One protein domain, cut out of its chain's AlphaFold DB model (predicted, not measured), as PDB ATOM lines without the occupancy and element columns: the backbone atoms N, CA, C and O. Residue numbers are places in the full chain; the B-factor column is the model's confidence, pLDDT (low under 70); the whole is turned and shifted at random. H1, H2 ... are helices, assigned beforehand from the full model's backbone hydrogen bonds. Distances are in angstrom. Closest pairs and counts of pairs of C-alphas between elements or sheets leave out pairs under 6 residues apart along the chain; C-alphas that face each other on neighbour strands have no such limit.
ATOM      1  N   GLU A 170     442.131  97.562  92.419       95.31
ATOM      2  CA  GLU A 170     441.262  98.692  92.082       95.31
ATOM      3  C   GLU A 170     442.020  99.786  91.305       95.31
ATOM      4  O   GLU A 170     441.485 100.328  90.337       95.31
ATOM      5  N   GLU A 171     443.286 100.047  91.643       95.56
ATOM      6  CA  GLU A 171     444.158 100.977  90.910       95.56
ATOM      7  C   GLU A 171     444.556 100.430  89.535       95.56
ATOM      8  O   GLU A 171     444.439 101.140  88.531       95.56
ATOM      9  N   VAL A 172     444.926  99.146  89.449       94.88
ATOM     10  CA  VAL A 172     445.201  98.477  88.164       94.88
ATOM     11  C   VAL A 172     443.957  98.504  87.268       94.88
ATOM     12  O   VAL A 172     444.049  98.803  86.077       94.88
ATOM     13  N   LEU A 173     442.765  98.283  87.829       95.69
ATOM     14  CA  LEU A 173     441.501  98.413  87.102       95.69
ATOM     15  C   LEU A 173     441.218  99.851  86.642       95.69
ATOM     16  O   LEU A 173     440.782 100.034  85.503       95.69
ATOM     17  N   ALA A 174     441.491 100.857  87.478       95.44
ATOM     18  CA  ALA A 174     441.311 102.268  87.139       95.44
ATOM     19  C   ALA A 174     442.258 102.726  86.012       95.44
ATOM     20  O   ALA A 174     441.849 103.480  85.127       95.44
ATOM     21  N   MET A 175     443.494 102.211  85.955       92.88
ATOM     22  CA  MET A 175     444.401 102.436  84.815       92.88
ATOM     23  C   MET A 175     443.887 101.826  83.499       92.88
ATOM     24  O   MET A 175     444.240 102.280  82.407       92.88
ATOM     25  N   ILE A 176     443.050 100.789  83.579       93.19
ATOM     26  CA  ILE A 176     442.513 100.049  82.427       93.19
ATOM     27  C   ILE A 176     441.195 100.659  81.911       93.19
ATOM     28  O   ILE A 176     440.732 100.305  80.817       93.19
ATOM     29  N   ASP A 177     440.593 101.596  82.648       79.56
ATOM     30  CA  ASP A 177     439.210 101.998  82.414       79.56
ATOM     31  C   ASP A 177     438.933 102.602  81.025       79.56
ATOM     32  O   ASP A 177     439.728 103.295  80.380       79.56
ATOM     33  N   GLY A 178     437.756 102.241  80.512       85.88
ATOM     34  CA  GLY A 178     437.353 102.444  79.119       85.88
ATOM     35  C   GLY A 178     437.737 101.301  78.165       85.88
ATOM     36  O   GLY A 178     437.140 101.200  77.089       85.88
ATOM     37  N   ARG A 179     438.659 100.388  78.521       88.88
ATOM     38  CA  ARG A 179     438.858  99.128  77.769       88.88
ATOM     39  C   ARG A 179     437.818  98.079  78.197       88.88
ATOM     40  O   ARG A 179     437.523  97.899  79.374       88.88
ATOM     41  N   LYS A 180     437.262  97.335  77.232       94.81
ATOM     42  CA  LYS A 180     436.361  96.204  77.525       94.81
ATOM     43  C   LYS A 180     437.163  95.008  78.047       94.81
ATOM     44  O   LYS A 180     437.834  94.352  77.247       94.81
ATOM     45  N   ARG A 181     437.035  94.728  79.347       95.25
ATOM     46  CA  ARG A 181     437.546  93.522  80.023       95.25
ATOM     47  C   ARG A 181     436.998  92.246  79.347       95.25
ATOM     48  O   ARG A 181     435.815  92.205  78.993       95.25
ATOM     49  N   THR A 182     437.841  91.243  79.102       96.69
ATOM     50  CA  THR A 182     437.490  89.935  78.508       96.69
ATOM     51  C   THR A 182     436.859  88.962  79.516       96.69
ATOM     52  O   THR A 182     436.447  89.370  80.599       96.69
ATOM     53  N   LYS A 183     436.715  87.676  79.144       96.31
ATOM     54  CA  LYS A 183     436.430  86.587  80.099       96.31
ATOM     55  C   LYS A 183     437.597  86.470  81.091       96.31
ATOM     56  O   LYS A 183     437.382  86.539  82.294       96.31
ATOM     57  N   TRP A 184     438.815  86.389  80.555       95.94
ATOM     58  CA  TRP A 184     440.064  86.293  81.307       95.94
ATOM     59  C   TRP A 184     440.308  87.492  82.218       95.94
ATOM     60  O   TRP A 184     440.457  87.296  83.416       95.94
ATOM     61  N   ASP A 185     440.208  88.726  81.709       96.75
ATOM     62  CA  ASP A 185     440.380  89.941  82.529       96.75
ATOM     63  C   ASP A 185     439.440  90.003  83.744       96.75
ATOM     64  O   ASP A 185     439.697  90.767  84.665       96.75
ATOM     65  N   LYS A 186     438.314  89.274  83.724       96.56
ATOM     66  CA  LYS A 186     437.399  89.170  84.866       96.56
ATOM     67  C   LYS A 186     437.824  88.066  85.817       96.56
ATOM     68  O   LYS A 186     438.027  88.364  86.975       96.56
ATOM     69  N   ILE A 187     438.039  86.846  85.321       96.31
ATOM     70  CA  ILE A 187     438.472  85.701  86.144       96.31
ATOM     71  C   ILE A 187     439.734  86.047  86.944       96.31
ATOM     72  O   ILE A 187     439.766  85.866  88.153       96.31
ATOM     73  N   MET A 188     440.735  86.627  86.278       96.38
ATOM     74  CA  MET A 188     442.008  87.013  86.893       96.38
ATOM     75  C   MET A 188     441.816  88.110  87.958       96.38
ATOM     76  O   MET A 188     442.448  88.069  89.005       96.38
ATOM     77  N   VAL A 189     440.911  89.069  87.718       96.56
ATOM     78  CA  VAL A 189     440.571  90.159  88.656       96.56
ATOM     79  C   VAL A 189     439.722  89.677  89.828       96.56
ATOM     80  O   VAL A 189     439.934  90.126  90.947       96.56
ATOM     81  N   ASP A 190     438.770  88.779  89.591       96.56
ATOM     82  CA  ASP A 190     437.902  88.216  90.622       96.56
ATOM     83  C   ASP A 190     438.730  87.313  91.562       96.56
ATOM     84  O   ASP A 190     438.502  87.313  92.770       96.56
ATOM     85  N   LEU A 191     439.747  86.615  91.037       96.25
ATOM     86  CA  LEU A 191     440.723  85.850  91.821       96.25
ATOM     87  C   LEU A 191     441.736  86.738  92.553       96.25
ATOM     88  O   LEU A 191     441.967  86.510  93.737       96.25
ATOM     89  N   LEU A 192     442.289  87.770  91.902       96.12
ATOM     90  CA  LEU A 192     443.140  88.769  92.567       96.12
ATOM     91  C   LEU A 192     442.397  89.449  93.723       96.12
ATOM     92  O   LEU A 192     442.946  89.556  94.812       96.12
ATOM     93  N   LYS A 193     441.124  89.817  93.532       95.88
ATOM     94  CA  LYS A 193     440.285  90.366  94.605       95.88
ATOM     95  C   LYS A 193     440.067  89.372  95.741       95.88
ATOM     96  O   LYS A 193     440.322  89.729  96.878       95.88
ATOM     97  N   ARG A 194     439.703  88.116  95.453       94.06
ATOM     98  CA  ARG A 194     439.601  87.059  96.483       94.06
ATOM     99  C   ARG A 194     440.920  86.804  97.221       94.06
ATOM    100  O   ARG A 194     440.890  86.327  98.351       94.06
ATOM    101  N   TRP A 195     442.058  87.080  96.586       93.38
ATOM    102  CA  TRP A 195     443.387  86.957  97.180       93.38
ATOM    103  C   TRP A 195     443.768  88.183  98.027       93.38
ATOM    104  O   TRP A 195     444.275  88.003  99.125       93.38
ATOM    105  N   GLU A 196     443.443  89.405  97.600       93.31
ATOM    106  CA  GLU A 196     443.561  90.619  98.432       93.31
ATOM    107  C   GLU A 196     442.610  90.544  99.644       93.31
ATOM    108  O   GLU A 196     443.018  90.746 100.786       93.31
ATOM    109  N   ASP A 197     441.358  90.124  99.430       90.69
ATOM    110  CA  ASP A 197     440.374  89.864 100.488       90.69
ATOM    111  C   ASP A 197     440.841  88.754 101.461       90.69
ATOM    112  O   ASP A 197     440.364  88.696 102.598       90.69
ATOM    113  N   ARG A 198     441.801  87.897 101.061       80.62
ATOM    114  CA  ARG A 198     442.355  86.787 101.865       80.62
ATOM    115  C   ARG A 198     443.149  87.258 103.081       80.62
ATOM    116  O   ARG A 198     443.265  86.485 104.031       80.62
ATOM    117  N   GLU A 199     443.621  88.508 103.113       64.12
ATOM    118  CA  GLU A 199     444.194  89.104 104.333       64.12
ATOM    119  C   GLU A 199     443.190  89.102 105.506       64.12
ATOM    120  O   GLU A 199     443.589  89.090 106.668       64.12
ATOM    121  N   ASN A 200     441.885  89.001 105.216       57.53
ATOM    122  CA  ASN A 200     440.813  88.864 106.206       57.53
ATOM    123  C   ASN A 200     440.544  87.401 106.642       57.53
ATOM    124  O   ASN A 200     439.573  87.140 107.353       57.53
ATOM    125  N   GLY A 201     441.396  86.443 106.252       48.62
ATOM    126  CA  GLY A 201     441.544  85.154 106.942       48.62
ATOM    127  C   GLY A 201     440.756  83.949 106.415       48.62
ATOM    128  O   GLY A 201     440.707  82.938 107.113       48.62
ATOM    129  N   ASN A 202     440.160  83.998 105.217       70.38
ATOM    130  CA  ASN A 202     439.386  82.873 104.666       70.38
ATOM    131  C   ASN A 202     440.106  82.202 103.479       70.38
ATOM    132  O   ASN A 202     440.506  82.886 102.538       70.38
ATOM    133  N   LEU A 203     440.302  80.878 103.493       64.31
ATOM    134  CA  LEU A 203     441.081  80.200 102.449       64.31
ATOM    135  C   LEU A 203     440.301  80.071 101.129       64.31
ATOM    136  O   LEU A 203     439.376  79.274 101.032       64.31
ATOM    137  N   VAL A 204     440.757  80.765 100.079       75.19
ATOM    138  CA  VAL A 204     440.426  80.407  98.686       75.19
ATOM    139  C   VAL A 204     440.939  78.992  98.403       75.19
ATOM    140  O   VAL A 204     442.133  78.719  98.594       75.19
ATOM    141  N   GLU A 205     440.046  78.108  97.964       82.06
ATOM    142  CA  GLU A 205     440.353  76.715  97.640       82.06
ATOM    143  C   GLU A 205     441.313  76.637  96.445       82.06
ATOM    144  O   GLU A 205     441.187  77.378  95.469       82.06
ATOM    145  N   VAL A 206     442.298  75.735  96.516       77.00
ATOM    146  CA  VAL A 206     443.357  75.610  95.493       77.00
ATOM    147  C   VAL A 206     442.764  75.301  94.110       77.00
ATOM    148  O   VAL A 206     443.259  75.794  93.098       77.00
ATOM    149  N   GLU A 207     441.669  74.541  94.077       81.06
ATOM    150  CA  GLU A 207     440.974  74.094  92.867       81.06
ATOM    151  C   GLU A 207     440.345  75.255  92.067       81.06
ATOM    152  O   GLU A 207     440.463  75.285  90.839       81.06
ATOM    153  N   GLU A 208     439.789  76.279  92.736       82.69
ATOM    154  CA  GLU A 208     439.267  77.484  92.064       82.69
ATOM    155  C   GLU A 208     440.361  78.275  91.332       82.69
ATOM    156  O   GLU A 208     440.091  78.900  90.304       82.69
ATOM    157  N   VAL A 209     441.592  78.260  91.852       83.38
ATOM    158  CA  VAL A 209     442.736  78.961  91.250       83.38
ATOM    159  C   VAL A 209     443.429  78.094  90.189       83.38
ATOM    160  O   VAL A 209     443.976  78.628  89.226       83.38
ATOM    161  N   HIS A 210     443.353  76.763  90.306       85.81
ATOM    162  CA  HIS A 210     443.953  75.824  89.353       85.81
ATOM    163  C   HIS A 210     443.210  75.774  88.006       85.81
ATOM    164  O   HIS A 210     443.845  75.734  86.951       85.81
ATOM    165  N   ALA A 211     441.873  75.837  88.008       84.75
ATOM    166  CA  ALA A 211     441.067  75.799  86.781       84.75
ATOM    167  C   ALA A 211     441.417  76.900  85.737       84.75
ATOM    168  O   ALA A 211     441.492  76.580  84.545       84.75
ATOM    169  N   PRO A 212     441.688  78.168  86.122       82.38
ATOM    170  CA  PRO A 212     442.291  79.174  85.244       82.38
ATOM    171  C   PRO A 212     443.619  78.737  84.615       82.38
ATOM    172  O   PRO A 212     443.755  78.827  83.398       82.38
ATOM    173  N   PHE A 213     444.575  78.228  85.401       86.50
ATOM    174  CA  PHE A 213     445.866  77.768  84.872       86.50
ATOM    175  C   PHE A 213     445.700  76.576  83.911       86.50
ATOM    176  O   PHE A 213     446.404  76.488  82.906       86.50
ATOM    177  N   GLU A 214     444.719  75.698  84.141       89.44
ATOM    178  CA  GLU A 214     444.349  74.629  83.204       89.44
ATOM    179  C   GLU A 214     443.768  75.153  81.877       89.44
ATOM    180  O   GLU A 214     444.123  74.659  80.803       89.44
ATOM    181  N   GLU A 215     442.852  76.130  81.909       86.50
ATOM    182  CA  GLU A 215     442.280  76.708  80.682       86.50
ATOM    183  C   GLU A 215     443.323  77.574  79.936       86.50
ATOM    184  O   GLU A 215     443.328  77.586  78.704       86.50
ATOM    185  N   GLU A 216     444.277  78.190  80.642       86.31
ATOM    186  CA  GLU A 216     445.474  78.812  80.061       86.31
ATOM    187  C   GLU A 216     446.380  77.779  79.378       86.31
ATOM    188  O   GLU A 216     446.684  77.925  78.191       86.31
ATOM    189  N   ALA A 217     446.771  76.710  80.077       86.12
ATOM    190  CA  ALA A 217     447.641  75.672  79.530       86.12
ATOM    191  C   ALA A 217     447.028  75.030  78.272       86.12
ATOM    192  O   ALA A 217     447.726  74.822  77.276       86.12
ATOM    193  N   ARG A 218     445.706  74.801  78.265       91.00
ATOM    194  CA  ARG A 218     444.965  74.344  77.076       91.00
ATOM    195  C   ARG A 218     444.992  75.362  75.930       91.00
ATOM    196  O   ARG A 218     445.180  74.962  74.783       91.00
ATOM    197  N   LEU A 219     444.822  76.660  76.195       86.38
ATOM    198  CA  LEU A 219     444.906  77.694  75.150       86.38
ATOM    199  C   LEU A 219     446.329  77.827  74.584       86.38
ATOM    200  O   LEU A 219     446.486  77.919  73.366       86.38
ATOM    201  N   SER A 220     447.347  77.740  75.442       86.19
ATOM    202  CA  SER A 220     448.764  77.735  75.066       86.19
ATOM    203  C   SER A 220     449.112  76.539  74.166       86.19
ATOM    204  O   SER A 220     449.650  76.724  73.074       86.19
ATOM    205  N   GLN A 221     448.681  75.322  74.531       89.56
ATOM    206  CA  GLN A 221     448.816  74.115  73.693       89.56
ATOM    207  C   GLN A 221     448.121  74.242  72.325       89.56
ATOM    208  O   GLN A 221     448.591  73.685  71.335       89.56
ATOM    209  N   LEU A 222     447.017  74.993  72.248       92.69
ATOM    210  CA  LEU A 222     446.302  75.289  71.000       92.69
ATOM    211  C   LEU A 222     446.908  76.464  70.204       92.69
ATOM    212  O   LEU A 222     446.353  76.843  69.170       92.69
ATOM    213  N   GLY A 223     448.005  77.070  70.675       91.69
ATOM    214  CA  GLY A 223     448.619  78.256  70.069       91.69
ATOM    215  C   GLY A 223     447.720  79.499  70.094       91.69
ATOM    216  O   GLY A 223     447.904  80.413  69.287       91.69
ATOM    217  N   GLN A 224     446.711  79.530  70.971       91.81
ATOM    218  CA  GLN A 224     445.761  80.632  71.079       91.81
ATOM    219  C   GLN A 224     446.252  81.635  72.128       91.81
ATOM    220  O   GLN A 224     446.384  81.270  73.295       91.81
ATOM    221  N   PRO A 225     446.502  82.906  71.760       89.44
ATOM    222  CA  PRO A 225     446.977  83.892  72.720       89.44
ATOM    223  C   PRO A 225     445.904  84.165  73.776       89.44
ATOM    224  O   PRO A 225     444.748  84.448  73.431       89.44
ATOM    225  N   LEU A 226     446.301  84.146  75.053       91.19
ATOM    226  CA  LEU A 226     445.462  84.618  76.147       91.19
ATOM    227  C   LEU A 226     445.012  86.049  75.857       91.19
ATOM    228  O   LEU A 226     445.790  87.000  75.819       91.19
ATOM    229  N   ASN A 227     443.714  86.201  75.606       94.31
ATOM    230  CA  ASN A 227     443.129  87.488  75.275       94.31
ATOM    231  C   ASN A 227     442.797  88.217  76.583       94.31
ATOM    232  O   ASN A 227     441.634  88.290  76.986       94.31
ATOM    233  N   CYS A 228     443.836  88.695  77.258       95.69
ATOM    234  CA  CYS A 228     443.785  89.438  78.513       95.69
ATOM    235  C   CYS A 228     444.620  90.729  78.426       95.69
ATOM    236  O   CYS A 228     445.212  91.045  77.390       95.69
ATOM    237  N   HIS A 229     444.616  91.525  79.490       96.19
ATOM    238  CA  HIS A 229     445.439  92.721  79.636       96.19
ATOM    239  C   HIS A 229     446.753  92.378  80.347       96.19
ATOM    240  O   HIS A 229     446.725  91.727  81.389       96.19
ATOM    241  N   ALA A 230     447.887  92.824  79.797       94.75
ATOM    242  CA  ALA A 230     449.222  92.467  80.277       94.75
ATOM    243  C   ALA A 230     449.417  92.737  81.781       94.75
ATOM    244  O   ALA A 230     449.849  91.835  82.483       94.75
ATOM    245  N   LYS A 231     449.002  93.905  82.296       95.25
ATOM    246  CA  LYS A 231     449.114  94.240  83.734       95.25
ATOM    247  C   LYS A 231     448.231  93.379  84.646       95.25
ATOM    248  O   LYS A 231     448.578  93.122  85.790       95.25
ATOM    249  N   ILE A 232     447.085  92.895  84.150       96.19
ATOM    250  CA  ILE A 232     446.256  91.938  84.908       96.19
ATOM    251  C   ILE A 232     446.948  90.570  84.940       96.19
ATOM    252  O   ILE A 232     446.957  89.916  85.978       96.19
ATOM    253  N   TYR A 233     447.534  90.147  83.816       96.25
ATOM    254  CA  TYR A 233     448.251  88.878  83.707       96.25
ATOM    255  C   TYR A 233     449.526  88.854  84.561       96.25
ATOM    256  O   TYR A 233     449.688  87.952  85.379       96.25
ATOM    257  N   TRP A 234     450.395  89.860  84.423       95.19
ATOM    258  CA  TRP A 234     451.642  89.948  85.178       95.19
ATOM    259  C   TRP A 234     451.388  90.028  86.677       95.19
ATOM    260  O   TRP A 234     451.979  89.240  87.413       95.19
ATOM    261  N   ARG A 235     450.460  90.876  87.141       95.19
ATOM    262  CA  ARG A 235     450.146  90.923  88.571       95.19
ATOM    263  C   ARG A 235     449.515  89.627  89.094       95.19
ATOM    264  O   ARG A 235     449.962  89.135  90.122       95.19
ATOM    265  N   PHE A 236     448.566  89.016  88.377       96.12
ATOM    266  CA  PHE A 236     448.031  87.691  88.738       96.12
ATOM    267  C   PHE A 236     449.151  86.649  88.878       96.12
ATOM    268  O   PHE A 236     449.203  85.922  89.867       96.12
ATOM    269  N   HIS A 237     450.087  86.625  87.927       93.50
ATOM    270  CA  HIS A 237     451.240  85.734  87.973       93.50
ATOM    271  C   HIS A 237     452.179  86.062  89.147       93.50
ATOM    272  O   HIS A 237     452.662  85.146  89.801       93.50
ATOM    273  N   HIS A 238     452.442  87.337  89.451       92.69
ATOM    274  CA  HIS A 238     453.328  87.740  90.551       92.69
ATOM    275  C   HIS A 238     452.769  87.394  91.940       92.69
ATOM    276  O   HIS A 238     453.494  86.804  92.739       92.69
ATOM    277  N   GLU A 239     451.500  87.710  92.213       93.69
ATOM    278  CA  GLU A 239     450.875  87.498  93.532       93.69
ATOM    279  C   GLU A 239     450.617  86.005  93.822       93.69
ATOM    280  O   GLU A 239     450.644  85.568  94.973       93.69
ATOM    281  N   LEU A 240     450.391  85.192  92.777       89.44
ATOM    282  CA  LEU A 240     450.046  83.770  92.916       89.44
ATOM    283  C   LEU A 240     451.228  82.804  92.724       89.44
ATOM    284  O   LEU A 240     451.113  81.650  93.144       89.44
ATOM    285  N   ARG A 241     452.380  83.240  92.188       85.19
ATOM    286  CA  ARG A 241     453.601  82.401  92.093       85.19
ATOM    287  C   ARG A 241     454.034  81.768  93.429       85.19
ATOM    288  O   ARG A 241     454.470  80.623  93.395       85.19
ATOM    289  N   PRO A 242     453.903  82.425  94.603       86.50
ATOM    290  CA  PRO A 242     454.224  81.796  95.889       86.50
ATOM    291  C   PRO A 242     453.279  80.651  96.290       86.50
ATOM    292  O   PRO A 242     453.638  79.844  97.140       86.50
ATOM    293  N   ILE A 243     452.071  80.589  95.713       84.06
ATOM    294  CA  ILE A 243     451.084  79.520  95.953       84.06
ATOM    295  C   ILE A 243     451.280  78.378  94.947       84.06
ATOM    296  O   ILE A 243     451.088  77.213  95.287       84.06
ATOM    297  N   PHE A 244     451.695  78.711  93.723       73.12
ATOM    298  CA  PHE A 244     451.979  77.759  92.653       73.12
ATOM    299  C   PHE A 244     453.456  77.840  92.246       73.12
ATOM    300  O   PHE A 244     453.776  78.521  91.265       73.12
ATOM    301  N   PRO A 245     454.361  77.134  92.955       67.44
ATOM    302  CA  PRO A 245     455.699  76.873  92.444       67.44
ATOM    303  C   PRO A 245     455.574  76.043  91.160       67.44
ATOM    304  O   PRO A 245     455.429  74.820  91.183       67.44
ATOM    305  N   MET A 246     455.581  76.733  90.017       52.81
ATOM    306  CA  MET A 246     455.782  76.096  88.720       52.81
ATOM    307  C   MET A 246     457.157  75.420  88.677       52.81
ATOM    308  O   MET A 246     458.018  75.648  89.523       52.81
TER     309      MET A 246
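Overview. This is residues 170 to 246 of the 845 residues of an uncharacterized protein of Zymoseptoria brevis (UniProt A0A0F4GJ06). Three helices lie in a loose row, H1, H2 and H3, with the long H2 in the middle running back between the other two, and a fourth helix, H4, packs on one side of H2 near its beginning. The contacts between helices are few: H3 is loosely placed beside H2 at one edge of the row, and short H1 makes the other edge, its nearest neighbours being H2 and H4. The printed part has 77 residues with four named helices, H1 to H4 in order along the chain, and no named strand; its class is all helix. The whole is compact, with a radius of gyration of the C-alphas of 12.8 A, and the C-alphas span 37 by 30 by 17 A.

Arrangement. H1, residues 170 to 176, and H2, residues 184 to 200, are near each other, with 5 pairs of C-alphas within 10 A; their closest C-alphas are 8.5 A apart. H2 and H3, residues 206 to 221, are close but not clearly touching; their closest C-alphas, those of Leu 191 and Val 209, are 7.2 A apart. These two run opposite ways at a shallow tilt of 26 degrees. H4, residues 230 to 240, touches H2, which meets it with residues 185 to 192 alone; the closest C-alphas are those of Leu 192 and Phe 236, 6.3 A apart. H2 and H4 run the same way at a tilt of 37 degrees, only just steep. H1 and H4 are close but not clearly touching, with the closest C-alphas, those of Val 172 and Lys 231, 7.3 A apart; they run opposite ways at a shallow tilt of 27 degrees. H3 is apart from H1 and from H4. In H1 and H4 every O i to N i+4 pair is within hydrogen-bond range; in H2 10 of 13 are, and in H3 10 of 12.

Along the chain. H1 begins at C-alpha 170, at (441.262, 98.692, 92.082), and is 9.8 A long. H2 measures 25.0 A from C-alpha 184 at (440.064, 86.293, 81.307) to C-alpha 200. H3 measures 22.5 A. H4 measures 15.4 A and ends at C-alpha 240, at (450.046, 83.770, 92.916).

Size, cuts and confidence. The two C-alphas farthest apart, those of Asn 200 and Gly 223, are 38.5 A apart. The printed part has no cut. The link from H2 to H3 is tight, the links from H1 to H2 and from H3 to H4 are short, and no link is long. The mean pLDDT of the printed part is 88.0; residues 199 to 201, 203 and 245 to 246 are under 70.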